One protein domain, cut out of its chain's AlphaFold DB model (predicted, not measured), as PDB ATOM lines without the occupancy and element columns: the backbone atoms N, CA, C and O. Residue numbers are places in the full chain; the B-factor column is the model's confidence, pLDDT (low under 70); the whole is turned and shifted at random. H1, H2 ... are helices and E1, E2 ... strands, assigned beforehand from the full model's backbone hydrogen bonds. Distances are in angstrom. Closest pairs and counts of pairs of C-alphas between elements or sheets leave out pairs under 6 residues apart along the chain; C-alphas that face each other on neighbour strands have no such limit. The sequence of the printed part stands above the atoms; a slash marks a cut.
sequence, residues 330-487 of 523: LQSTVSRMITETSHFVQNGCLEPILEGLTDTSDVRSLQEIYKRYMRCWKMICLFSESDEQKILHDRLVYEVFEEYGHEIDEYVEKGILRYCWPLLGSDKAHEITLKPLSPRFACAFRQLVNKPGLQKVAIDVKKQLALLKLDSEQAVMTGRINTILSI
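What this domain is: This is residues 330 to 487 of the 523 residues of the protein "Hypothetical protein" of labyrinthulid quahog parasite QPX (UniProt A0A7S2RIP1). A helix, H2, runs through the middle of a mostly helical body: H1, H3, H5 and the long H6 pack on it, and a small hairpin of two strands, E1 and E2, lies near its last turns. Residues 473 to 487 of H6 stick out as a long arm, and residues 423 to 428, in the loop of the strand hairpin, stick out too. The printed part has 158 residues, with six named helices and two named strands in the order H1 H2 H3 H4 E1 E2 H5 H6; the strands are antiparallel. The whole is loose, with a radius of gyration of the C-alphas of 19.4 A, and spans 70 by 44 by 24 A.

How they stand to each other: E1, residues 417 to 420, and E2, residues 433 to 436, form an antiparallel hairpin, with N 420 and O 433 2.7 A apart, within hydrogen-bond range. Residues 391 to 392 pair antiparallel with residues 433 to 434 of E2. The closest C-alphas of H4, residues 407 to 413, and E1 are those of Val 412 and Arg 418, 5.4 A apart. The hub is H2, residues 363 to 385, and it is near H4. H3, residues 393 to 404, forms a helical hairpin with H2, at a shallow tilt of 10 degrees, with the C-alphas of Arg 375 and Val 400 closest at 5.5 A. H1, residues 330 to 355, forms another with H2 at 23 degrees, touching it with residues 349 to 354 alone; the C-alphas of Ile 353 and Tyr 373 are closest, 6.2 A apart. H5, residues 439 to 449, touches H2 at a steep tilt of 57 degrees, closest at the C-alphas of Ser 384 and Arg 446, 5.0 A. H5 also touches H1, closest at the C-alphas of Ser 342 and Ala 444, 4.7 A. H6, residues 452 to 487, touches H2 with residues 458 to 468 alone, the C-alphas of Gln 367 and Leu 465 closest at 6.1 A; the tilt of 36 degrees is only just steep. H6 and H1 are apart. Every O i to N i+4 pair is within hydrogen-bond range in H2, H4, H5 and H6, against 19 of 22 in H1 and 5 of 8 in H3.

Where its parts are: H1 begins at C-alpha 330 (-36.139, -17.959, -26.515), is 35.5 A long and has a kink of 30 degrees near residue 347. H2 is 32.8 A long. H6, 52.4 A long, ends at C-alpha 487 (21.776, -43.807, 14.360).

The domain as a whole: The C-alphas of Leu 330 and Ile 487 are the two farthest apart, 75.5 A. The printed part has no cut, and the link from E1 to E2 is long. Residues 423 to 430, 477, 479 to 480 and 483 to 487 have pLDDT under 70.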
ATOM      1  N   LEU A 330     -37.509 -17.926 -25.984       89.56
ATOM      2  CA  LEU A 330     -36.139 -17.959 -26.515       89.56
ATOM      3  C   LEU A 330     -35.083 -17.970 -25.399       89.56
ATOM      4  O   LEU A 330     -34.140 -18.756 -25.444       89.56
ATOM      5  N   GLN A 331     -35.277 -17.166 -24.351       92.38
ATOM      6  CA  GLN A 331     -34.394 -17.145 -23.183       92.38
ATOM      7  C   GLN A 331     -34.278 -18.510 -22.497       92.38
ATOM      8  O   GLN A 331     -33.179 -18.918 -22.117       92.38
ATOM      9  N   SER A 332     -35.392 -19.237 -22.370       92.88
ATOM     10  CA  SER A 332     -35.400 -20.579 -21.785       92.88
ATOM     11  C   SER A 332     -34.652 -21.580 -22.669       92.88
ATOM     12  O   SER A 332     -33.850 -22.363 -22.163       92.88
ATOM     13  N   THR A 333     -34.819 -21.488 -23.991       93.38
ATOM     14  CA  THR A 333     -34.120 -22.323 -24.971       93.38
ATOM     15  C   THR A 333     -32.614 -22.089 -24.941       93.38
ATOM     16  O   THR A 333     -31.846 -23.045 -24.852       93.38
ATOM     17  N   VAL A 334     -32.184 -20.826 -24.985       95.00
ATOM     18  CA  VAL A 334     -30.765 -20.454 -24.924       95.00
ATOM     19  C   VAL A 334     -30.151 -20.938 -23.612       95.00
ATOM     20  O   VAL A 334     -29.115 -21.599 -23.626       95.00
ATOM     21  N   SER A 335     -30.829 -20.703 -22.485       95.56
ATOM     22  CA  SER A 335     -30.369 -21.162 -21.168       95.56
ATOM     23  C   SER A 335     -30.263 -22.687 -21.096       95.56
ATOM     24  O   SER A 335     -29.287 -23.205 -20.554       95.56
ATOM     25  N   ARG A 336     -31.223 -23.418 -21.683       95.38
ATOM     26  CA  ARG A 336     -31.178 -24.881 -21.796       95.38
ATOM     27  C   ARG A 336     -29.970 -25.329 -22.612       95.38
ATOM     28  O   ARG A 336     -29.215 -26.169 -22.139       95.38
ATOM     29  N   MET A 337     -29.736 -24.732 -23.780       96.38
ATOM     30  CA  MET A 337     -28.584 -25.057 -24.627       96.38
ATOM     31  C   MET A 337     -27.252 -24.809 -23.901       96.38
ATOM     32  O   MET A 337     -26.370 -25.667 -23.920       96.38
ATOM     33  N   ILE A 338     -27.081 -23.673 -23.222       96.56
ATOM     34  CA  ILE A 338     -25.850 -23.412 -22.454       96.56
ATOM     35  C   ILE A 338     -25.718 -24.421 -21.300       96.56
ATOM     36  O   ILE A 338     -24.636 -24.966 -21.091       96.56
ATOM     37  N   THR A 339     -26.821 -24.749 -20.623       96.19
ATOM     38  CA  THR A 339     -26.844 -25.727 -19.523       96.19
ATOM     39  C   THR A 339     -26.490 -27.139 -19.997       96.19
ATOM     40  O   THR A 339     -25.703 -27.815 -19.344       96.19
ATOM     41  N   GLU A 340     -26.978 -27.575 -21.159       96.06
ATOM     42  CA  GLU A 340     -26.578 -28.842 -21.790       96.06
ATOM     43  C   GLU A 340     -25.069 -28.886 -22.066       96.06
ATOM     44  O   GLU A 340     -24.416 -29.888 -21.787       96.06
ATOM     45  N   THR A 341     -24.485 -27.787 -22.559       96.62
ATOM     46  CA  THR A 341     -23.031 -27.693 -22.776       96.62
ATOM     47  C   THR A 341     -22.262 -27.657 -21.459       96.62
ATOM     48  O   THR A 341     -21.214 -28.283 -21.343       96.62
ATOM     49  N   SER A 342     -22.789 -26.975 -20.442       95.81
ATOM     50  CA  SER A 342     -22.233 -26.987 -19.089       95.81
ATOM     51  C   SER A 342     -22.224 -28.404 -18.510       95.81
ATOM     52  O   SER A 342     -21.208 -28.811 -17.955       95.81
ATOM     53  N   HIS A 343     -23.302 -29.172 -18.692       95.50
ATOM     54  CA  HIS A 343     -23.363 -30.581 -18.308       95.50
ATOM     55  C   HIS A 343     -22.401 -31.445 -19.115       95.50
ATOM     56  O   HIS A 343     -21.735 -32.295 -18.539       95.50
ATOM     57  N   PHE A 344     -22.267 -31.210 -20.421       96.06
ATOM     58  CA  PHE A 344     -21.285 -31.913 -21.243       96.06
ATOM     59  C   PHE A 344     -19.854 -31.707 -20.726       96.06
ATOM     60  O   PHE A 344     -19.107 -32.670 -20.587       96.06
ATOM     61  N   VAL A 345     -19.477 -30.473 -20.381       95.06
ATOM     62  CA  VAL A 345     -18.152 -30.182 -19.811       95.06
ATOM     63  C   VAL A 345     -18.018 -30.771 -18.403       95.06
ATOM     64  O   VAL A 345     -16.991 -31.365 -18.089       95.06
ATOM     65  N   GLN A 346     -19.042 -30.664 -17.553       93.62
ATOM     66  CA  GLN A 346     -19.011 -31.244 -16.207       93.62
ATOM     67  C   GLN A 346     -18.828 -32.771 -16.265       93.62
ATOM     68  O   GLN A 346     -17.867 -33.289 -15.700       93.62
ATOM     69  N   ASN A 347     -19.686 -33.467 -17.008       93.00
ATOM     70  CA  ASN A 347     -19.746 -34.926 -17.042       93.00
ATOM     71  C   ASN A 347     -18.684 -35.548 -17.967       93.00
ATOM     72  O   ASN A 347     -18.272 -36.680 -17.764       93.00
ATOM     73  N   GLY A 348     -18.238 -34.838 -19.009       88.94
ATOM     74  CA  GLY A 348     -17.214 -35.326 -19.943       88.94
ATOM     75  C   GLY A 348     -15.777 -34.989 -19.528       88.94
ATOM     76  O   GLY A 348     -14.814 -35.569 -20.047       88.94
ATOM     77  N   CYS A 349     -15.612 -34.035 -18.607       90.00
ATOM     78  CA  CYS A 349     -14.307 -33.493 -18.250       90.00
ATOM     79  C   CYS A 349     -14.023 -33.537 -16.751       90.00
ATOM     80  O   CYS A 349     -13.021 -34.124 -16.364       90.00
ATOM     81  N   LEU A 350     -14.874 -32.940 -15.914       91.12
ATOM     82  CA  LEU A 350     -14.591 -32.781 -14.483       91.12
ATOM     83  C   LEU A 350     -14.900 -34.048 -13.673       91.12
ATOM     84  O   LEU A 350     -14.064 -34.484 -12.885       91.12
ATOM     85  N   GLU A 351     -16.077 -34.643 -13.871       90.94
ATOM     86  CA  GLU A 351     -16.516 -35.837 -13.135       90.94
ATOM     87  C   GLU A 351     -15.629 -37.063 -13.401       90.94
ATOM     88  O   GLU A 351     -15.172 -37.645 -12.420       90.94
ATOM     89  N   PRO A 352     -15.244 -37.398 -14.653       91.88
ATOM     90  CA  PRO A 352     -14.395 -38.563 -14.913       91.88
ATOM     91  C   PRO A 352     -13.012 -38.473 -14.258       91.88
ATOM     92  O   PRO A 352     -12.405 -39.492 -13.940       91.88
ATOM     93  N   ILE A 353     -12.495 -37.256 -14.037       90.62
ATOM     94  CA  ILE A 353     -11.241 -37.065 -13.298       90.62
ATOM     95  C   ILE A 353     -11.439 -37.476 -11.834       90.62
ATOM     96  O   ILE A 353     -10.586 -38.155 -11.273       90.62
ATOM     97  N   LEU A 354     -12.564 -37.095 -11.220       88.75
ATOM     98  CA  LEU A 354     -12.873 -37.426  -9.828       88.75
ATOM     99  C   LEU A 354     -13.319 -38.879  -9.638       88.75
ATOM    100  O   LEU A 354     -13.053 -39.444  -8.583       88.75
ATOM    101  N   GLU A 355     -13.951 -39.502 -10.633       88.25
ATOM    102  CA  GLU A 355     -14.273 -40.936 -10.608       88.25
ATOM    103  C   GLU A 355     -13.008 -41.791 -10.461       88.25
ATOM    104  O   GLU A 355     -13.022 -42.779  -9.736       88.25
ATOM    105  N   GLY A 356     -11.864 -41.348 -10.998       81.94
ATOM    106  CA  GLY A 356     -10.575 -42.012 -10.769       81.94
ATOM    107  C   GLY A 356     -10.165 -42.128  -9.289       81.94
ATOM    108  O   GLY A 356      -9.302 -42.943  -8.957       81.94
ATOM    109  N   LEU A 357     -10.777 -41.354  -8.381       83.62
ATOM    110  CA  LEU A 357     -10.533 -41.450  -6.939       83.62
ATOM    111  C   LEU A 357     -11.121 -42.723  -6.322       83.62
ATOM    112  O   LEU A 357     -10.568 -43.207  -5.338       83.62
ATOM    113  N   THR A 358     -12.228 -43.265  -6.848       81.00
ATOM    114  CA  THR A 358     -12.873 -44.448  -6.242       81.00
ATOM    115  C   THR A 358     -12.044 -45.710  -6.414       81.00
ATOM    116  O   THR A 358     -12.117 -46.614  -5.584       81.00
ATOM    117  N   ASP A 359     -11.221 -45.738  -7.459       77.94
ATOM    118  CA  ASP A 359     -10.465 -46.920  -7.869       77.94
ATOM    119  C   ASP A 359      -9.022 -46.902  -7.344       77.94
ATOM    120  O   ASP A 359      -8.276 -47.869  -7.504       77.94
ATOM    121  N   THR A 360      -8.621 -45.809  -6.686       83.31
ATOM    122  CA  THR A 360      -7.227 -45.540  -6.335       83.31
ATOM    123  C   THR A 360      -7.028 -45.480  -4.823       83.31
ATOM    124  O   THR A 360      -7.545 -44.595  -4.148       83.31
ATOM    125  N   SER A 361      -6.210 -46.384  -4.282       80.31
ATOM    126  CA  SER A 361      -5.796 -46.375  -2.868       80.31
ATOM    127  C   SER A 361      -4.398 -45.785  -2.631       80.31
ATOM    128  O   SER A 361      -4.027 -45.519  -1.489       80.31
ATOM    129  N   ASP A 362      -3.620 -45.564  -3.694       87.25
ATOM    130  CA  ASP A 362      -2.269 -45.007  -3.616       87.25
ATOM    131  C   ASP A 362      -2.284 -43.475  -3.470       87.25
ATOM    132  O   ASP A 362      -2.864 -42.754  -4.283       87.25
ATOM    133  N   VAL A 363      -1.581 -42.971  -2.452       84.19
ATOM    134  CA  VAL A 363      -1.496 -41.543  -2.108       84.19
ATOM    135  C   VAL A 363      -0.922 -40.711  -3.254       84.19
ATOM    136  O   VAL A 363      -1.412 -39.610  -3.509       84.19
ATOM    137  N   ARG A 364       0.095 -41.217  -3.967       85.62
ATOM    138  CA  ARG A 364       0.698 -40.480  -5.094       85.62
ATOM    139  C   ARG A 364      -0.295 -40.331  -6.239       85.62
ATOM    140  O   ARG A 364      -0.482 -39.235  -6.759       85.62
ATOM    141  N   SER A 365      -0.979 -41.417  -6.568       88.12
ATOM    142  CA  SER A 365      -2.014 -41.432  -7.596       88.12
ATOM    143  C   SER A 365      -3.202 -40.517  -7.235       88.12
ATOM    144  O   SER A 365      -3.671 -39.759  -8.085       88.12
ATOM    145  N   LEU A 366      -3.618 -40.471  -5.961       88.38
ATOM    146  CA  LEU A 366      -4.636 -39.523  -5.473       88.38
ATOM    147  C   LEU A 366      -4.195 -38.057  -5.621       88.38
ATOM    148  O   LEU A 366      -4.979 -37.215  -6.067       88.38
ATOM    149  N   GLN A 367      -2.943 -37.737  -5.271       90.50
ATOM    150  CA  GLN A 367      -2.399 -36.388  -5.459       90.50
ATOM    151  C   GLN A 367      -2.429 -35.970  -6.935       90.50
ATOM    152  O   GLN A 367      -2.822 -34.841  -7.235       90.50
ATOM    153  N   GLU A 368      -2.054 -36.861  -7.854       92.62
ATOM    154  CA  GLU A 368      -2.070 -36.580  -9.294       92.62
ATOM    155  C   GLU A 368      -3.483 -36.348  -9.836       92.62
ATOM    156  O   GLU A 368      -3.698 -35.392 -10.584       92.62
ATOM    157  N   ILE A 369      -4.472 -37.131  -9.392       92.62
ATOM    158  CA  ILE A 369      -5.879 -36.919  -9.758       92.62
ATOM    159  C   ILE A 369      -6.362 -35.531  -9.308       92.62
ATOM    160  O   ILE A 369      -6.932 -34.776 -10.102       92.62
ATOM    161  N   TYR A 370      -6.086 -35.144  -8.058       93.31
ATOM    162  CA  TYR A 370      -6.467 -33.822  -7.557       93.31
ATOM    163  C   TYR A 370      -5.745 -32.683  -8.282       93.31
ATOM    164  O   TYR A 370      -6.370 -31.666  -8.594       93.31
ATOM    165  N   LYS A 371      -4.450 -32.836  -8.595       94.75
ATOM    166  CA  LYS A 371      -3.719 -31.855  -9.411       94.75
ATOM    167  C   LYS A 371      -4.351 -31.717 -10.796       94.75
ATOM    168  O   LYS A 371      -4.613 -30.591 -11.211       94.75
ATOM    169  N   ARG A 372      -4.665 -32.828 -11.471       95.62
ATOM    170  CA  ARG A 372      -5.323 -32.828 -12.789       95.62
ATOM    171  C   ARG A 372      -6.670 -32.111 -12.753       95.62
ATOM    172  O   ARG A 372      -6.932 -31.261 -13.603       95.62
ATOM    173  N   TYR A 373      -7.489 -32.366 -11.729       95.88
ATOM    174  CA  TYR A 373      -8.747 -31.639 -11.528       95.88
ATOM    175  C   TYR A 373      -8.508 -30.129 -11.387       95.88
ATOM    176  O   TYR A 373      -9.178 -29.329 -12.039       95.88
ATOM    177  N   MET A 374      -7.525 -29.724 -10.575       96.19
ATOM    178  CA  MET A 374      -7.201 -28.309 -10.374       96.19
ATOM    179  C   MET A 374      -6.675 -27.630 -11.641       96.19
ATOM    180  O   MET A 374      -7.024 -26.473 -11.875       96.19
ATOM    181  N   ARG A 375      -5.889 -28.328 -12.473       96.31
ATOM    182  CA  ARG A 375      -5.452 -27.828 -13.788       96.31
ATOM    183  C   ARG A 375      -6.645 -27.588 -14.709       96.31
ATOM    184  O   ARG A 375      -6.817 -26.481 -15.215       96.31
ATOM    185  N   CYS A 376      -7.523 -28.584 -14.842       96.00
ATOM    186  CA  CYS A 376      -8.745 -28.473 -15.637       96.00
ATOM    187  C   CYS A 376      -9.638 -27.314 -15.154       96.00
ATOM    188  O   CYS A 376     -10.066 -26.474 -15.946       96.00
ATOM    189  N   TRP A 377      -9.862 -27.207 -13.841       96.25
ATOM    190  CA  TRP A 377     -10.643 -26.121 -13.250       96.25
ATOM    191  C   TRP A 377     -10.009 -24.745 -13.501       96.25
ATOM    192  O   TRP A 377     -10.698 -23.818 -13.922       96.25
ATOM    193  N   LYS A 378      -8.690 -24.612 -13.310       95.94
ATOM    194  CA  LYS A 378      -7.956 -23.360 -13.555       95.94
ATOM    195  C   LYS A 378      -8.031 -22.937 -15.024       95.94
ATOM    196  O   LYS A 378      -8.240 -21.759 -15.292       95.94
ATOM    197  N   MET A 379      -7.932 -23.882 -15.960       96.50
ATOM    198  CA  MET A 379      -8.144 -23.628 -17.388       96.50
ATOM    199  C   MET A 379      -9.542 -23.048 -17.653       96.50
ATOM    200  O   MET A 379      -9.658 -22.032 -18.338       96.50
ATOM    201  N   ILE A 380     -10.595 -23.654 -17.090       96.25
ATOM    202  CA  ILE A 380     -11.976 -23.162 -17.240       96.25
ATOM    203  C   ILE A 380     -12.109 -21.741 -16.669       96.25
ATOM    204  O   ILE A 380     -12.686 -20.880 -17.337       96.25
ATOM    205  N   CYS A 381     -11.541 -21.469 -15.486       95.19
ATOM    206  CA  CYS A 381     -11.537 -20.128 -14.897       95.19
ATOM    207  C   CYS A 381     -10.857 -19.105 -15.815       95.19
ATOM    208  O   CYS A 381     -11.470 -18.090 -16.143       95.19
ATOM    209  N   LEU A 382      -9.652 -19.404 -16.311       95.00
ATOM    210  CA  LEU A 382      -8.908 -18.493 -17.188       95.00
ATOM    211  C   LEU A 382      -9.677 -18.148 -18.470       95.00
ATOM    212  O   LEU A 382      -9.719 -16.984 -18.868       95.00
ATOM    213  N   PHE A 383     -10.322 -19.127 -19.112       95.50
ATOM    214  CA  PHE A 383     -11.154 -18.849 -20.289       95.50
ATOM    215  C   PHE A 383     -12.433 -18.081 -19.950       95.50
ATOM    216  O   PHE A 383     -12.924 -17.333 -20.792       95.50
ATOM    217  N   SER A 384     -12.981 -18.263 -18.746       93.69
ATOM    218  CA  SER A 384     -14.173 -17.540 -18.295       93.69
ATOM    219  C   SER A 384     -13.899 -16.065 -17.976       93.69
ATOM    220  O   SER A 384     -14.793 -15.238 -18.149       93.69
ATOM    221  N   GLU A 385     -12.674 -15.757 -17.539       91.25
ATOM    222  CA  GLU A 385     -12.209 -14.419 -17.145       91.25
ATOM    223  C   GLU A 385     -11.600 -13.631 -18.315       91.25
ATOM    224  O   GLU A 385     -11.524 -12.407 -18.266       91.25
ATOM    225  N   SER A 386     -11.158 -14.312 -19.375       88.38
ATOM    226  CA  SER A 386     -10.571 -13.671 -20.554       88.38
ATOM    227  C   SER A 386     -11.634 -12.962 -21.402       88.38
ATOM    228  O   SER A 386     -12.496 -13.618 -21.990       88.38
ATOM    229  N   ASP A 387     -11.514 -11.638 -21.551       78.88
ATOM    230  CA  ASP A 387     -12.412 -10.822 -22.388       78.88
ATOM    231  C   ASP A 387     -12.442 -11.283 -23.854       78.88
ATOM    232  O   ASP A 387     -13.500 -11.352 -24.479       78.88
ATOM    233  N   GLU A 388     -11.281 -11.640 -24.410       76.88
ATOM    234  CA  GLU A 388     -11.189 -12.123 -25.792       76.88
ATOM    235  C   GLU A 388     -11.481 -13.622 -25.928       76.88
ATOM    236  O   GLU A 388     -11.664 -14.108 -27.049       76.88
ATOM    237  N   GLN A 389     -11.509 -14.360 -24.812       84.81
ATOM    238  CA  GLN A 389     -11.634 -15.823 -24.768       84.81
ATOM    239  C   GLN A 389     -10.554 -16.529 -25.603       84.81
ATOM    240  O   GLN A 389     -10.778 -17.604 -26.164       84.81
ATOM    241  N   LYS A 390      -9.374 -15.907 -25.706       89.50
ATOM    242  CA  LYS A 390      -8.196 -16.444 -26.395       89.50
ATOM    243  C   LYS A 390      -7.034 -16.448 -25.428       89.50
ATOM    244  O   LYS A 390      -6.743 -15.435 -24.795       89.50
ATOM    245  N   ILE A 391      -6.349 -17.576 -25.351       92.12
ATOM    246  CA  ILE A 391      -5.170 -17.734 -24.506       92.12
ATOM    247  C   ILE A 391      -4.053 -18.287 -25.383       92.12
ATOM    248  O   ILE A 391      -4.291 -19.168 -26.203       92.12
ATOM    249  N   LEU A 392      -2.841 -17.751 -25.255       91.69
ATOM    250  CA  LEU A 392      -1.674 -18.321 -25.927       91.69
ATOM    251  C   LEU A 392      -1.440 -19.745 -25.421       91.69
ATOM    252  O   LEU A 392      -1.495 -19.978 -24.214       91.69
ATOM    253  N   HIS A 393      -1.159 -20.677 -26.329       91.88
ATOM    254  CA  HIS A 393      -0.873 -22.067 -25.983       91.88
ATOM    255  C   HIS A 393       0.227 -22.150 -24.917       91.88
ATOM    256  O   HIS A 393       0.017 -22.731 -23.857       91.88
ATOM    257  N   ASP A 394       1.343 -21.454 -25.136       90.56
ATOM    258  CA  ASP A 394       2.496 -21.473 -24.229       90.56
ATOM    259  C   ASP A 394       2.182 -20.862 -22.862       90.56
ATOM    260  O   ASP A 394       2.677 -21.330 -21.839       90.56
ATOM    261  N   ARG A 395       1.298 -19.859 -22.820       93.12
ATOM    262  CA  ARG A 395       0.804 -19.293 -21.561       93.12
ATOM    263  C   ARG A 395      -0.022 -20.318 -20.793       93.12
ATOM    264  O   ARG A 395       0.114 -20.414 -19.580       93.12
ATOM    265  N   LEU A 396      -0.868 -21.081 -21.483       93.38
ATOM    266  CA  LEU A 396      -1.673 -22.121 -20.850       93.38
ATOM    267  C   LEU A 396      -0.792 -23.271 -20.343       93.38
ATOM    268  O   LEU A 396      -1.003 -23.747 -19.229       93.38
ATOM    269  N   VAL A 397       0.224 -23.662 -21.119       93.50
ATOM    270  CA  VAL A 397       1.243 -24.621 -20.676       93.50
ATOM    271  C   VAL A 397       1.928 -24.093 -19.420       93.50
ATOM    272  O   VAL A 397       1.854 -24.740 -18.391       93.50
ATOM    273  N   TYR A 398       2.500 -22.893 -19.445       93.12
ATOM    274  CA  TYR A 398       3.255 -22.365 -18.309       93.12
ATOM    275  C   TYR A 398       2.399 -22.096 -17.058       93.12
ATOM    276  O   TYR A 398       2.799 -22.440 -15.951       93.12
ATOM    277  N   GLU A 399       1.220 -21.483 -17.204       93.25
ATOM    278  CA  GLU A 399       0.404 -21.067 -16.055       93.25
ATOM    279  C   GLU A 399      -0.470 -22.191 -15.488       93.25
ATOM    280  O   GLU A 399      -0.856 -22.115 -14.319       93.25
ATOM    281  N   VAL A 400      -0.859 -23.184 -16.292       94.88
ATOM    282  CA  VAL A 400      -1.834 -24.208 -15.880       94.88
ATOM    283  C   VAL A 400      -1.254 -25.607 -15.900       94.88
ATOM    284  O   VAL A 400      -1.431 -26.332 -14.924       94.88
ATOM    285  N   PHE A 401      -0.631 -26.006 -17.006       94.12
ATOM    286  CA  PHE A 401      -0.310 -27.413 -17.233       94.12
ATOM    287  C   PHE A 401       1.106 -27.811 -16.830       94.12
ATOM    288  O   PHE A 401       1.314 -28.973 -16.502       94.12
ATOM    289  N   GLU A 402       2.044 -26.871 -16.781       93.19
ATOM    290  CA  GLU A 402       3.461 -27.085 -16.488       93.19
ATOM    291  C   GLU A 402       4.020 -28.236 -17.352       93.19
ATOM    292  O   GLU A 402       4.018 -28.156 -18.582       93.19
ATOM    293  N   GLU A 403       4.442 -29.336 -16.730       92.06
ATOM    294  CA  GLU A 403       4.965 -30.537 -17.396       92.06
ATOM    295  C   GLU A 403       3.880 -31.353 -18.134       92.06
ATOM    296  O   GLU A 403       4.179 -32.200 -18.977       92.06
ATOM    297  N   TYR A 404       2.600 -31.074 -17.873       94.31
ATOM    298  CA  TYR A 404       1.439 -31.798 -18.400       94.31
ATOM    299  C   TYR A 404       0.827 -31.125 -19.635       94.31
ATOM    300  O   TYR A 404      -0.376 -31.224 -19.869       94.31
ATOM    301  N   GLY A 405       1.635 -30.431 -20.446       90.50
ATOM    302  CA  GLY A 405       1.158 -29.729 -21.647       90.50
ATOM    303  C   GLY A 405       0.383 -30.617 -22.633       90.50
ATOM    304  O   GLY A 405      -0.520 -30.131 -23.307       90.50
ATOM    305  N   HIS A 406       0.659 -31.925 -22.653       92.38
ATOM    306  CA  HIS A 406      -0.063 -32.915 -23.460       92.38
ATOM    307  C   HIS A 406      -1.559 -33.039 -23.107       92.38
ATOM    308  O   HIS A 406      -2.346 -33.451 -23.952       92.38
ATOM    309  N   GLU A 407      -1.986 -32.651 -21.897       94.56
ATOM    310  CA  GLU A 407      -3.409 -32.652 -21.523       94.56
ATOM    311  C   GLU A 407      -4.232 -31.670 -22.374       94.56
ATOM    312  O   GLU A 407      -5.434 -31.859 -22.547       94.56
ATOM    313  N   ILE A 408      -3.605 -30.628 -22.935       94.06
ATOM    314  CA  ILE A 408      -4.274 -29.671 -23.827       94.06
ATOM    315  C   ILE A 408      -4.862 -30.391 -25.043       94.06
ATOM    316  O   ILE A 408      -6.019 -30.142 -25.396       94.06
ATOM    317  N   ASP A 409      -4.096 -31.306 -25.644       91.19
ATOM    318  CA  ASP A 409      -4.540 -32.095 -26.791       91.19
ATOM    319  C   ASP A 409      -5.764 -32.945 -26.434       91.19
ATOM    320  O   ASP A 409      -6.712 -33.000 -27.215       91.19
ATOM    321  N   GLU A 410      -5.830 -33.505 -25.220       93.56
ATOM    322  CA  GLU A 410      -7.006 -34.256 -24.763       93.56
ATOM    323  C   GLU A 410      -8.270 -33.382 -24.720       93.56
ATOM    324  O   GLU A 410      -9.354 -33.824 -25.108       93.56
ATOM    325  N   TYR A 411      -8.170 -32.127 -24.264       94.81
ATOM    326  CA  TYR A 411      -9.320 -31.213 -24.240       94.81
ATOM    327  C   TYR A 411      -9.721 -30.741 -25.643       94.81
ATOM    328  O   TYR A 411     -10.902 -30.467 -25.883       94.81
ATOM    329  N   VAL A 412      -8.769 -30.656 -26.575       92.69
ATOM    330  CA  VAL A 412      -9.051 -30.389 -27.992       92.69
ATOM    331  C   VAL A 412      -9.752 -31.591 -28.631       92.69
ATOM    332  O   VAL A 412     -10.779 -31.421 -29.288       92.69
ATOM    333  N   GLU A 413      -9.277 -32.811 -28.380       89.25
ATOM    334  CA  GLU A 413      -9.885 -34.054 -28.872       89.25
ATOM    335  C   GLU A 413     -11.297 -34.281 -28.318       89.25
ATOM    336  O   GLU A 413     -12.195 -34.703 -29.051       89.25
ATOM    337  N   LYS A 414     -11.532 -33.928 -27.047       91.44
ATOM    338  CA  LYS A 414     -12.869 -33.934 -26.428       91.44
ATOM    339  C   LYS A 414     -13.812 -32.860 -26.987       91.44
ATOM    340  O   LYS A 414     -14.985 -32.839 -26.614       91.44
ATOM    341  N   GLY A 415     -13.330 -31.958 -27.846       91.38
ATOM    342  CA  GLY A 415     -14.125 -30.866 -28.407       91.38
ATOM    343  C   GLY A 415     -14.481 -29.791 -27.378       91.38
ATOM    344  O   GLY A 415     -15.540 -29.178 -27.457       91.38
ATOM    345  N   ILE A 416     -13.630 -29.576 -26.375       94.38
ATOM    346  CA  ILE A 416     -13.814 -28.520 -25.369       94.38
ATOM    347  C   ILE A 416     -13.077 -27.256 -25.813       94.38
ATOM    348  O   ILE A 416     -13.620 -26.147 -25.758       94.38
ATOM    349  N   LEU A 417     -11.846 -27.444 -26.283       95.06
ATOM    350  CA  LEU A 417     -10.998 -26.399 -26.834       95.06
ATOM    351  C   LEU A 417     -10.801 -26.591 -28.335       95.06
ATOM    352  O   LEU A 417     -11.053 -27.655 -28.893       95.06
ATOM    353  N   ARG A 418     -10.298 -25.545 -28.981       93.06
ATOM    354  CA  ARG A 418      -9.744 -25.624 -30.328       93.06
ATOM    355  C   ARG A 418      -8.501 -24.766 -30.443       93.06
ATOM    356  O   ARG A 418      -8.401 -23.701 -29.823       93.06
ATOM    357  N   TYR A 419      -7.601 -25.207 -31.303       90.94
ATOM    358  CA  TYR A 419      -6.483 -24.396 -31.742       90.94
ATOM    359  C   TYR A 419      -6.964 -23.246 -32.631       90.94
ATOM    360  O   TYR A 419      -7.975 -23.344 -33.323       90.94
ATOM    361  N   CYS A 420      -6.246 -22.133 -32.599       87.12
ATOM    362  CA  CYS A 420      -6.496 -20.936 -33.384       87.12
ATOM    363  C   CYS A 420      -5.155 -20.341 -33.813       87.12
ATOM    364  O   CYS A 420      -4.291 -20.052 -32.983       87.12
ATOM    365  N   TRP A 421      -5.005 -20.123 -35.115       82.25
ATOM    366  CA  TRP A 421      -3.804 -19.547 -35.697       82.25
ATOM    367  C   TRP A 421      -4.040 -18.062 -35.919       82.25
ATOM    368  O   TRP A 421      -5.173 -17.646 -36.197       82.25
ATOM    369  N   PRO A 422      -2.984 -17.258 -35.799       76.94
ATOM    370  CA  PRO A 422      -3.080 -15.843 -36.059       76.94
ATOM    371  C   PRO A 422      -3.283 -15.600 -37.556       76.94
ATOM    372  O   PRO A 422      -2.989 -16.444 -38.405       76.94
ATOM    373  N   LEU A 423      -3.830 -14.429 -37.878       66.56
ATOM    374  CA  LEU A 423      -4.101 -14.044 -39.258       66.56
ATOM    375  C   LEU A 423      -2.796 -13.990 -40.072       66.56
ATOM    376  O   LEU A 423      -1.740 -13.586 -39.567       66.56
ATOM    377  N   LEU A 424      -2.900 -14.379 -41.347       56.72
ATOM    378  CA  LEU A 424      -1.831 -14.265 -42.342       56.72
ATOM    379  C   LEU A 424      -1.249 -12.846 -42.348       56.72
ATOM    380  O   LEU A 424      -1.987 -11.873 -42.473       56.72
ATOM    381  N   GLY A 425       0.078 -12.746 -42.260       55.91
ATOM    382  CA  GLY A 425       0.796 -11.469 -42.305       55.91
ATOM    383  C   GLY A 425       0.967 -10.773 -40.955       55.91
ATOM    384  O   GLY A 425       1.525  -9.684 -40.920       55.91
ATOM    385  N   SER A 426       0.528 -11.382 -39.850       63.44
ATOM    386  CA  SER A 426       0.936 -10.926 -38.520       63.44
ATOM    387  C   SER A 426       2.359 -11.395 -38.195       63.44
ATOM    388  O   SER A 426       2.728 -12.532 -38.500       63.44
ATOM    389  N   ASP A 427       3.130 -10.561 -37.491       61.69
ATOM    390  CA  ASP A 427       4.473 -10.899 -36.972       61.69
ATOM    391  C   ASP A 427       4.461 -12.106 -36.012       61.69
ATOM    392  O   ASP A 427       5.494 -12.664 -35.655       61.69
ATOM    393  N   LYS A 428       3.260 -12.539 -35.620       65.75
ATOM    394  CA  LYS A 428       2.971 -13.620 -34.685       65.75
ATOM    395  C   LYS A 428       2.614 -14.931 -35.372       65.75
ATOM    396  O   LYS A 428       2.040 -15.790 -34.725       65.75
ATOM    397  N   ALA A 429       2.948 -15.126 -36.650       59.53
ATOM    398  CA  ALA A 429       2.559 -16.291 -37.464       59.53
ATOM    399  C   ALA A 429       2.835 -17.686 -36.841       59.53
ATOM    400  O   ALA A 429       2.339 -18.695 -37.344       59.53
ATOM    401  N   HIS A 430       3.630 -17.764 -35.771       66.38
ATOM    402  CA  HIS A 430       3.955 -18.992 -35.044       66.38
ATOM    403  C   HIS A 430       3.294 -19.116 -33.661       66.38
ATOM    404  O   HIS A 430       3.348 -20.197 -33.080       66.38
ATOM    405  N   GLU A 431       2.657 -18.062 -33.142       81.88
ATOM    406  CA  GLU A 431       1.960 -18.091 -31.854       81.88
ATOM    407  C   GLU A 431       0.625 -18.831 -31.999       81.88
ATOM    408  O   GLU A 431      -0.352 -18.300 -32.528       81.88
ATOM    409  N   ILE A 432       0.570 -20.072 -31.522       86.81
ATOM    410  CA  ILE A 432      -0.678 -20.833 -31.469       86.81
ATOM    411  C   ILE A 432      -1.498 -20.320 -30.285       86.81
ATOM    412  O   ILE A 432      -1.022 -20.258 -29.151       86.81
ATOM    413  N   THR A 433      -2.750 -19.954 -30.541       91.44
ATOM    414  CA  THR A 433      -3.721 -19.605 -29.497       91.44
ATOM    415  C   THR A 433      -4.738 -20.723 -29.335       91.44
ATOM    416  O   THR A 433      -4.992 -21.492 -30.257       91.44
ATOM    417  N   LEU A 434      -5.340 -20.808 -28.158       93.38
ATOM    418  CA  LEU A 434      -6.450 -21.691 -27.840       93.38
ATOM    419  C   LEU A 434      -7.689 -20.855 -27.556       93.38
ATOM    420  O   LEU A 434      -7.602 -19.760 -26.990       93.38
ATOM    421  N   LYS A 435      -8.843 -21.395 -27.933       94.62
ATOM    422  CA  LYS A 435     -10.161 -20.845 -27.612       94.62
ATOM    423  C   LYS A 435     -11.097 -21.960 -27.159       94.62
ATOM    424  O   LYS A 435     -10.879 -23.115 -27.537       94.62
ATOM    425  N   PRO A 436     -12.184 -21.631 -26.444       95.12
ATOM    426  CA  PRO A 436     -13.324 -22.531 -26.338       95.12
ATOM    427  C   PRO A 436     -13.798 -22.951 -27.738       95.12
ATOM    428  O   PRO A 436     -13.718 -22.162 -28.691       95.12
ATOM    429  N   LEU A 437     -14.313 -24.178 -27.873       93.75
ATOM    430  CA  LEU A 437     -14.765 -24.713 -29.166       93.75
ATOM    431  C   LEU A 437     -15.745 -23.759 -29.875       93.75
ATOM    432  O   LEU A 437     -15.675 -23.552 -31.089       93.75
ATOM    433  N   SER A 438     -16.638 -23.131 -29.108       94.19
ATOM    434  CA  SER A 438     -17.543 -22.101 -29.610       94.19
ATOM    435  C   SER A 438     -17.918 -21.069 -28.538       94.19
ATOM    436  O   SER A 438     -17.669 -21.294 -27.350       94.19
ATOM    437  N   PRO A 439     -18.558 -19.943 -28.910       93.88
ATOM    438  CA  PRO A 439     -19.042 -18.955 -27.939       93.88
ATOM    439  C   PRO A 439     -20.007 -19.549 -26.899       93.88
ATOM    440  O   PRO A 439     -20.015 -19.133 -25.739       93.88
ATOM    441  N   ARG A 440     -20.757 -20.594 -27.282       95.00
ATOM    442  CA  ARG A 440     -21.615 -21.359 -26.368       95.00
ATOM    443  C   ARG A 440     -20.802 -22.042 -25.267       95.00
ATOM    444  O   ARG A 440     -21.208 -21.999 -24.108       95.00
ATOM    445  N   PHE A 441     -19.645 -22.620 -25.601       96.00
ATOM    446  CA  PHE A 441     -18.726 -23.200 -24.612       96.00
ATOM    447  C   PHE A 441     -18.169 -22.138 -23.667       96.00
ATOM    448  O   PHE A 441     -18.099 -22.374 -22.466       96.00
ATOM    449  N   ALA A 442     -17.851 -20.945 -24.167       95.00
ATOM    450  CA  ALA A 442     -17.394 -19.857 -23.306       95.00
ATOM    451  C   ALA A 442     -18.475 -19.397 -22.310       95.00
ATOM    452  O   ALA A 442     -18.194 -19.122 -21.142       95.00
ATOM    453  N   CYS A 443     -19.741 -19.355 -22.737       95.31
ATOM    454  CA  CYS A 443     -20.868 -19.116 -21.833       95.31
ATOM    455  C   CYS A 443     -21.034 -20.248 -20.813       95.31
ATOM    456  O   CYS A 443     -21.246 -19.977 -19.632       95.31
ATOM    457  N   ALA A 444     -20.874 -21.500 -21.245       96.62
ATOM    458  CA  ALA A 444     -20.927 -22.658 -20.361       96.62
ATOM    459  C   ALA A 444     -19.804 -22.633 -19.311       96.62
ATOM    460  O   ALA A 444     -20.068 -22.912 -18.145       96.62
ATOM    461  N   PHE A 445     -18.583 -22.227 -19.673       96.94
ATOM    462  CA  PHE A 445     -17.485 -22.036 -18.718       96.94
ATOM    463  C   PHE A 445     -17.829 -20.984 -17.664       96.94
ATOM    464  O   PHE A 445     -17.699 -21.254 -16.473       96.94
ATOM    465  N   ARG A 446     -18.367 -19.827 -18.071       95.69
ATOM    466  CA  ARG A 446     -18.850 -18.805 -17.126       95.69
ATOM    467  C   ARG A 446     -19.960 -19.337 -16.212       95.69
ATOM    468  O   ARG A 446     -19.959 -19.047 -15.019       95.69
ATOM    469  N   GLN A 447     -20.891 -20.136 -16.736       95.44
ATOM    470  CA  GLN A 447     -21.948 -20.758 -15.929       95.44
ATOM    471  C   GLN A 447     -21.380 -21.765 -14.915       95.44
ATOM    472  O   GLN A 447     -21.818 -21.778 -13.765       95.44
ATOM    473  N   LEU A 448     -20.394 -22.577 -15.312       94.94
ATOM    474  CA  LEU A 448     -19.724 -23.544 -14.439       94.94
ATOM    475  C   LEU A 448     -18.958 -22.859 -13.310       94.94
ATOM    476  O   LEU A 448     -19.121 -23.238 -12.152       94.94
ATOM    477  N   VAL A 449     -18.169 -21.832 -13.634       95.06
ATOM    478  CA  VAL A 449     -17.379 -21.076 -12.650       95.06
ATOM    479  C   VAL A 449     -18.283 -20.407 -11.626       95.06
ATOM    480  O   VAL A 449     -17.951 -20.398 -10.447       95.06
ATOM    481  N   ASN A 450     -19.461 -19.931 -12.035       94.19
ATOM    482  CA  ASN A 450     -20.441 -19.313 -11.140       94.19
ATOM    483  C   ASN A 450     -21.343 -20.319 -10.396       94.19
ATOM    484  O   ASN A 450     -22.184 -19.909  -9.595       94.19
ATOM    485  N   LYS A 451     -21.202 -21.633 -10.626       92.69
ATOM    486  CA  LYS A 451     -22.009 -22.660  -9.953       92.69
ATOM    487  C   LYS A 451     -21.444 -22.923  -8.546       92.69
ATOM    488  O   LYS A 451     -20.368 -23.515  -8.428       92.69
ATOM    489  N   PRO A 452     -22.172 -22.592  -7.460       89.25
ATOM    490  CA  PRO A 452     -21.632 -22.659  -6.096       89.25
ATOM    491  C   PRO A 452     -21.229 -24.080  -5.680       89.25
ATOM    492  O   PRO A 452     -20.255 -24.266  -4.954       89.25
ATOM    493  N   GLY A 453     -21.936 -25.100  -6.180       87.00
ATOM    494  CA  GLY A 453     -21.591 -26.501  -5.927       87.00
ATOM    495  C   GLY A 453     -20.211 -26.888  -6.468       87.00
ATOM    496  O   GLY A 453     -19.444 -27.524  -5.755       87.00
ATOM    497  N   LEU A 454     -19.861 -26.458  -7.684       87.38
ATOM    498  CA  LEU A 454     -18.562 -26.777  -8.290       87.38
ATOM    499  C   LEU A 454     -17.421 -25.974  -7.663       87.38
ATOM    500  O   LEU A 454     -16.344 -26.523  -7.443       87.38
ATOM    501  N   GLN A 455     -17.671 -24.715  -7.295       88.44
ATOM    502  CA  GLN A 455     -16.707 -23.929  -6.518       88.44
ATOM    503  C   GLN A 455     -16.381 -24.608  -5.184       88.44
ATOM    504  O   GLN A 455     -15.213 -24.704  -4.808       88.44
ATOM    505  N   LYS A 456     -17.400 -25.129  -4.483       89.19
ATOM    506  CA  LYS A 456     -17.202 -25.886  -3.244       89.19
ATOM    507  C   LYS A 456     -16.345 -27.132  -3.484       89.19
ATOM    508  O   LYS A 456     -15.379 -27.328  -2.755       89.19
ATOM    509  N   VAL A 457     -16.640 -27.910  -4.528       89.88
ATOM    510  CA  VAL A 457     -15.831 -29.085  -4.902       89.88
ATOM    511  C   VAL A 457     -14.380 -28.691  -5.181       89.88
ATOM    512  O   VAL A 457     -13.474 -29.327  -4.660       89.88
ATOM    513  N   ALA A 458     -14.131 -27.611  -5.927       88.94
ATOM    514  CA  ALA A 458     -12.771 -27.139  -6.197       88.94
ATOM    515  C   ALA A 458     -12.025 -26.711  -4.919       88.94
ATOM    516  O   ALA A 458     -10.840 -27.007  -4.760       88.94
ATOM    517  N   ILE A 459     -12.712 -26.052  -3.980       90.00
ATOM    518  CA  ILE A 459     -12.150 -25.705  -2.666       90.00
ATOM    519  C   ILE A 459     -11.827 -26.970  -1.865       90.00
ATOM    520  O   ILE A 459     -10.757 -27.049  -1.262       90.00
ATOM    521  N   ASP A 460     -12.726 -27.950  -1.855       88.69
ATOM    522  CA  ASP A 460     -12.547 -29.197  -1.114       88.69
ATOM    523  C   ASP A 460     -11.398 -30.030  -1.708       88.69
ATOM    524  O   ASP A 460     -10.523 -30.466  -0.962       88.69
ATOM    525  N   VAL A 461     -11.301 -30.136  -3.037       89.75
ATOM    526  CA  VAL A 461     -10.158 -30.749  -3.739       89.75
ATOM    527  C   VAL A 461      -8.847 -30.037  -3.391       89.75
ATOM    528  O   VAL A 461      -7.860 -30.688  -3.051       89.75
ATOM    529  N   LYS A 462      -8.828 -28.699  -3.400       91.06
ATOM    530  CA  LYS A 462      -7.639 -27.918  -3.022       91.06
ATOM    531  C   LYS A 462      -7.215 -28.180  -1.571       91.06
ATOM    532  O   LYS A 462      -6.018 -28.263  -1.299       91.06
ATOM    533  N   LYS A 463      -8.172 -28.328  -0.646       87.88
ATOM    534  CA  LYS A 463      -7.898 -28.694   0.755       87.88
ATOM    535  C   LYS A 463      -7.331 -30.105   0.870       87.88
ATOM    536  O   LYS A 463      -6.329 -30.278   1.551       87.88
ATOM    537  N   GLN A 464      -7.927 -31.086   0.190       89.25
ATOM    538  CA  GLN A 464      -7.430 -32.466   0.197       89.25
ATOM    539  C   GLN A 464      -6.012 -32.551  -0.370       89.25
ATOM    540  O   GLN A 464      -5.143 -33.177   0.230       89.25
ATOM    541  N   LEU A 465      -5.729 -31.836  -1.461       89.81
ATOM    542  CA  LEU A 465      -4.381 -31.759  -2.018       89.81
ATOM    543  C   LEU A 465      -3.373 -31.151  -1.026       89.81
ATOM    544  O   LEU A 465      -2.239 -31.617  -0.948       89.81
ATOM    545  N   ALA A 466      -3.770 -30.128  -0.262       85.31
ATOM    546  CA  ALA A 466      -2.921 -29.537   0.772       85.31
ATOM    547  C   ALA A 466      -2.659 -30.505   1.940       85.31
ATOM    548  O   ALA A 466      -1.522 -30.599   2.396       85.31
ATOM    549  N   LEU A 467      -3.676 -31.256   2.382       85.00
ATOM    550  CA  LEU A 467      -3.530 -32.283   3.421       85.00
ATOM    551  C   LEU A 467      -2.572 -33.393   2.981       85.00
ATOM    552  O   LEU A 467      -1.628 -33.698   3.698       85.00
ATOM    553  N   LEU A 468      -2.731 -33.916   1.761       86.38
ATOM    554  CA  LEU A 468      -1.845 -34.963   1.245       86.38
ATOM    555  C   LEU A 468      -0.387 -34.499   1.119       86.38
ATOM    556  O   LEU A 468       0.524 -35.308   1.287       86.38
ATOM    557  N   LYS A 469      -0.147 -33.216   0.810       84.06
ATOM    558  CA  LYS A 469       1.210 -32.646   0.806       84.06
ATOM    559  C   LYS A 469       1.794 -32.608   2.219       84.06
ATOM    560  O   LYS A 469       2.902 -33.099   2.414       84.06
ATOM    561  N   LEU A 470       1.024 -32.126   3.196       82.44
ATOM    562  CA  LEU A 470       1.436 -32.103   4.603       82.44
ATOM    563  C   LEU A 470       1.732 -33.505   5.141       82.44
ATOM    564  O   LEU A 470       2.763 -33.697   5.777       82.44
ATOM    565  N   ASP A 471       0.888 -34.494   4.844       77.88
ATOM    566  CA  ASP A 471       1.096 -35.879   5.279       77.88
ATOM    567  C   ASP A 471       2.364 -36.475   4.656       77.88
ATOM    568  O   ASP A 471       3.132 -37.165   5.329       77.88
ATOM    569  N   SER A 472       2.633 -36.167   3.383       76.50
ATOM    570  CA  SER A 472       3.863 -36.607   2.719       76.50
ATOM    571  C   SER A 472       5.113 -35.964   3.332       76.50
ATOM    572  O   SER A 472       6.101 -36.654   3.576       76.50
ATOM    573  N   GLU A 473       5.055 -34.675   3.670       78.00
ATOM    574  CA  GLU A 473       6.143 -33.957   4.340       78.00
ATOM    575  C   GLU A 473       6.356 -34.465   5.771       78.00
ATOM    576  O   GLU A 473       7.492 -34.699   6.184       78.00
ATOM    577  N   GLN A 474       5.278 -34.717   6.520       74.56
ATOM    578  CA  GLN A 474       5.340 -35.296   7.861       74.56
ATOM    579  C   GLN A 474       5.887 -36.725   7.846       74.56
ATOM    580  O   GLN A 474       6.687 -37.074   8.715       74.56
ATOM    581  N   ALA A 475       5.517 -37.547   6.862       70.88
ATOM    582  CA  ALA A 475       6.066 -38.889   6.694       70.88
ATOM    583  C   ALA A 475       7.570 -38.844   6.380       70.88
ATOM    584  O   ALA A 475       8.341 -39.602   6.971       70.88
ATOM    585  N   VAL A 476       8.009 -37.914   5.525       71.12
ATOM    586  CA  VAL A 476       9.436 -37.682   5.243       71.12
ATOM    587  C   VAL A 476      10.174 -37.225   6.502       71.12
ATOM    588  O   VAL A 476      11.229 -37.771   6.826       71.12
ATOM    589  N   MET A 477       9.618 -36.273   7.252       66.00
ATOM    590  CA  MET A 477      10.205 -35.789   8.504       66.00
ATOM    591  C   MET A 477      10.271 -36.885   9.571       66.00
ATOM    592  O   MET A 477      11.299 -37.043  10.223       66.00
ATOM    593  N   THR A 478       9.223 -37.696   9.711       71.00
ATOM    594  CA  THR A 478       9.184 -38.829  10.647       71.00
ATOM    595  C   THR A 478      10.184 -39.909  10.245       71.00
ATOM    596  O   THR A 478      10.895 -40.432  11.099       71.00
ATOM    597  N   GLY A 479      10.307 -40.201   8.947       69.25
ATOM    598  CA  GLY A 479      11.335 -41.092   8.412       69.25
ATOM    599  C   GLY A 479      12.741 -40.603   8.755       69.25
ATOM    600  O   GLY A 479      13.527 -41.360   9.315       69.25
ATOM    601  N   ARG A 480      13.023 -39.313   8.528       67.62
ATOM    602  CA  ARG A 480      14.300 -38.676   8.891       67.62
ATOM    603  C   ARG A 480      14.576 -38.747  10.395       67.62
ATOM    604  O   ARG A 480      15.679 -39.111  10.789       67.62
ATOM    605  N   ILE A 481      13.582 -38.452  11.234       70.06
ATOM    606  CA  ILE A 481      13.697 -38.552  12.697       70.06
ATOM    607  C   ILE A 481      13.993 -39.993  13.113       70.06
ATOM    608  O   ILE A 481      14.901 -40.216  13.908       70.06
ATOM    609  N   ASN A 482      13.292 -40.978  12.551       70.75
ATOM    610  CA  ASN A 482      13.531 -42.387  12.849       70.75
ATOM    611  C   ASN A 482      14.924 -42.842  12.402       70.75
ATOM    612  O   ASN A 482      15.578 -43.560  13.151       70.75
ATOM    613  N   THR A 483      15.425 -42.373  11.253       68.62
ATOM    614  CA  THR A 483      16.813 -42.614  10.826       68.62
ATOM    615  C   THR A 483      17.818 -42.011  11.811       68.62
ATOM    616  O   THR A 483      18.783 -42.670  12.201       68.62
ATOM    617  N   ILE A 484      17.583 -40.783  12.282       66.19
ATOM    618  CA  ILE A 484      18.427 -40.136  13.299       66.19
ATOM    619  C   ILE A 484      18.376 -40.913  14.626       66.19
ATOM    620  O   ILE A 484      19.409 -41.124  15.262       66.19
ATOM    621  N   LEU A 485      17.197 -41.382  15.040       66.38
ATOM    622  CA  LEU A 485      17.021 -42.174  16.259       66.38
ATOM    623  C   LEU A 485      17.668 -43.561  16.153       66.38
ATOM    624  O   LEU A 485      18.284 -43.998  17.123       66.38
ATOM    625  N   SER A 486      17.612 -44.223  14.993       66.19
ATOM    626  CA  SER A 486      18.330 -45.483  14.768       66.19
ATOM    627  C   SER A 486      19.844 -45.280  14.802       66.19
ATOM    628  O   SER A 486      20.548 -46.072  15.419       66.19
ATOM    629  N   ILE A 487      20.354 -44.174  14.244       59.31
ATOM    630  CA  ILE A 487      21.776 -43.807  14.360       59.31
ATOM    631  C   ILE A 487      22.153 -43.575  15.829       59.31
ATOM    632  O   ILE A 487      23.210 -44.009  16.272       59.31
TER     633      ILE A 487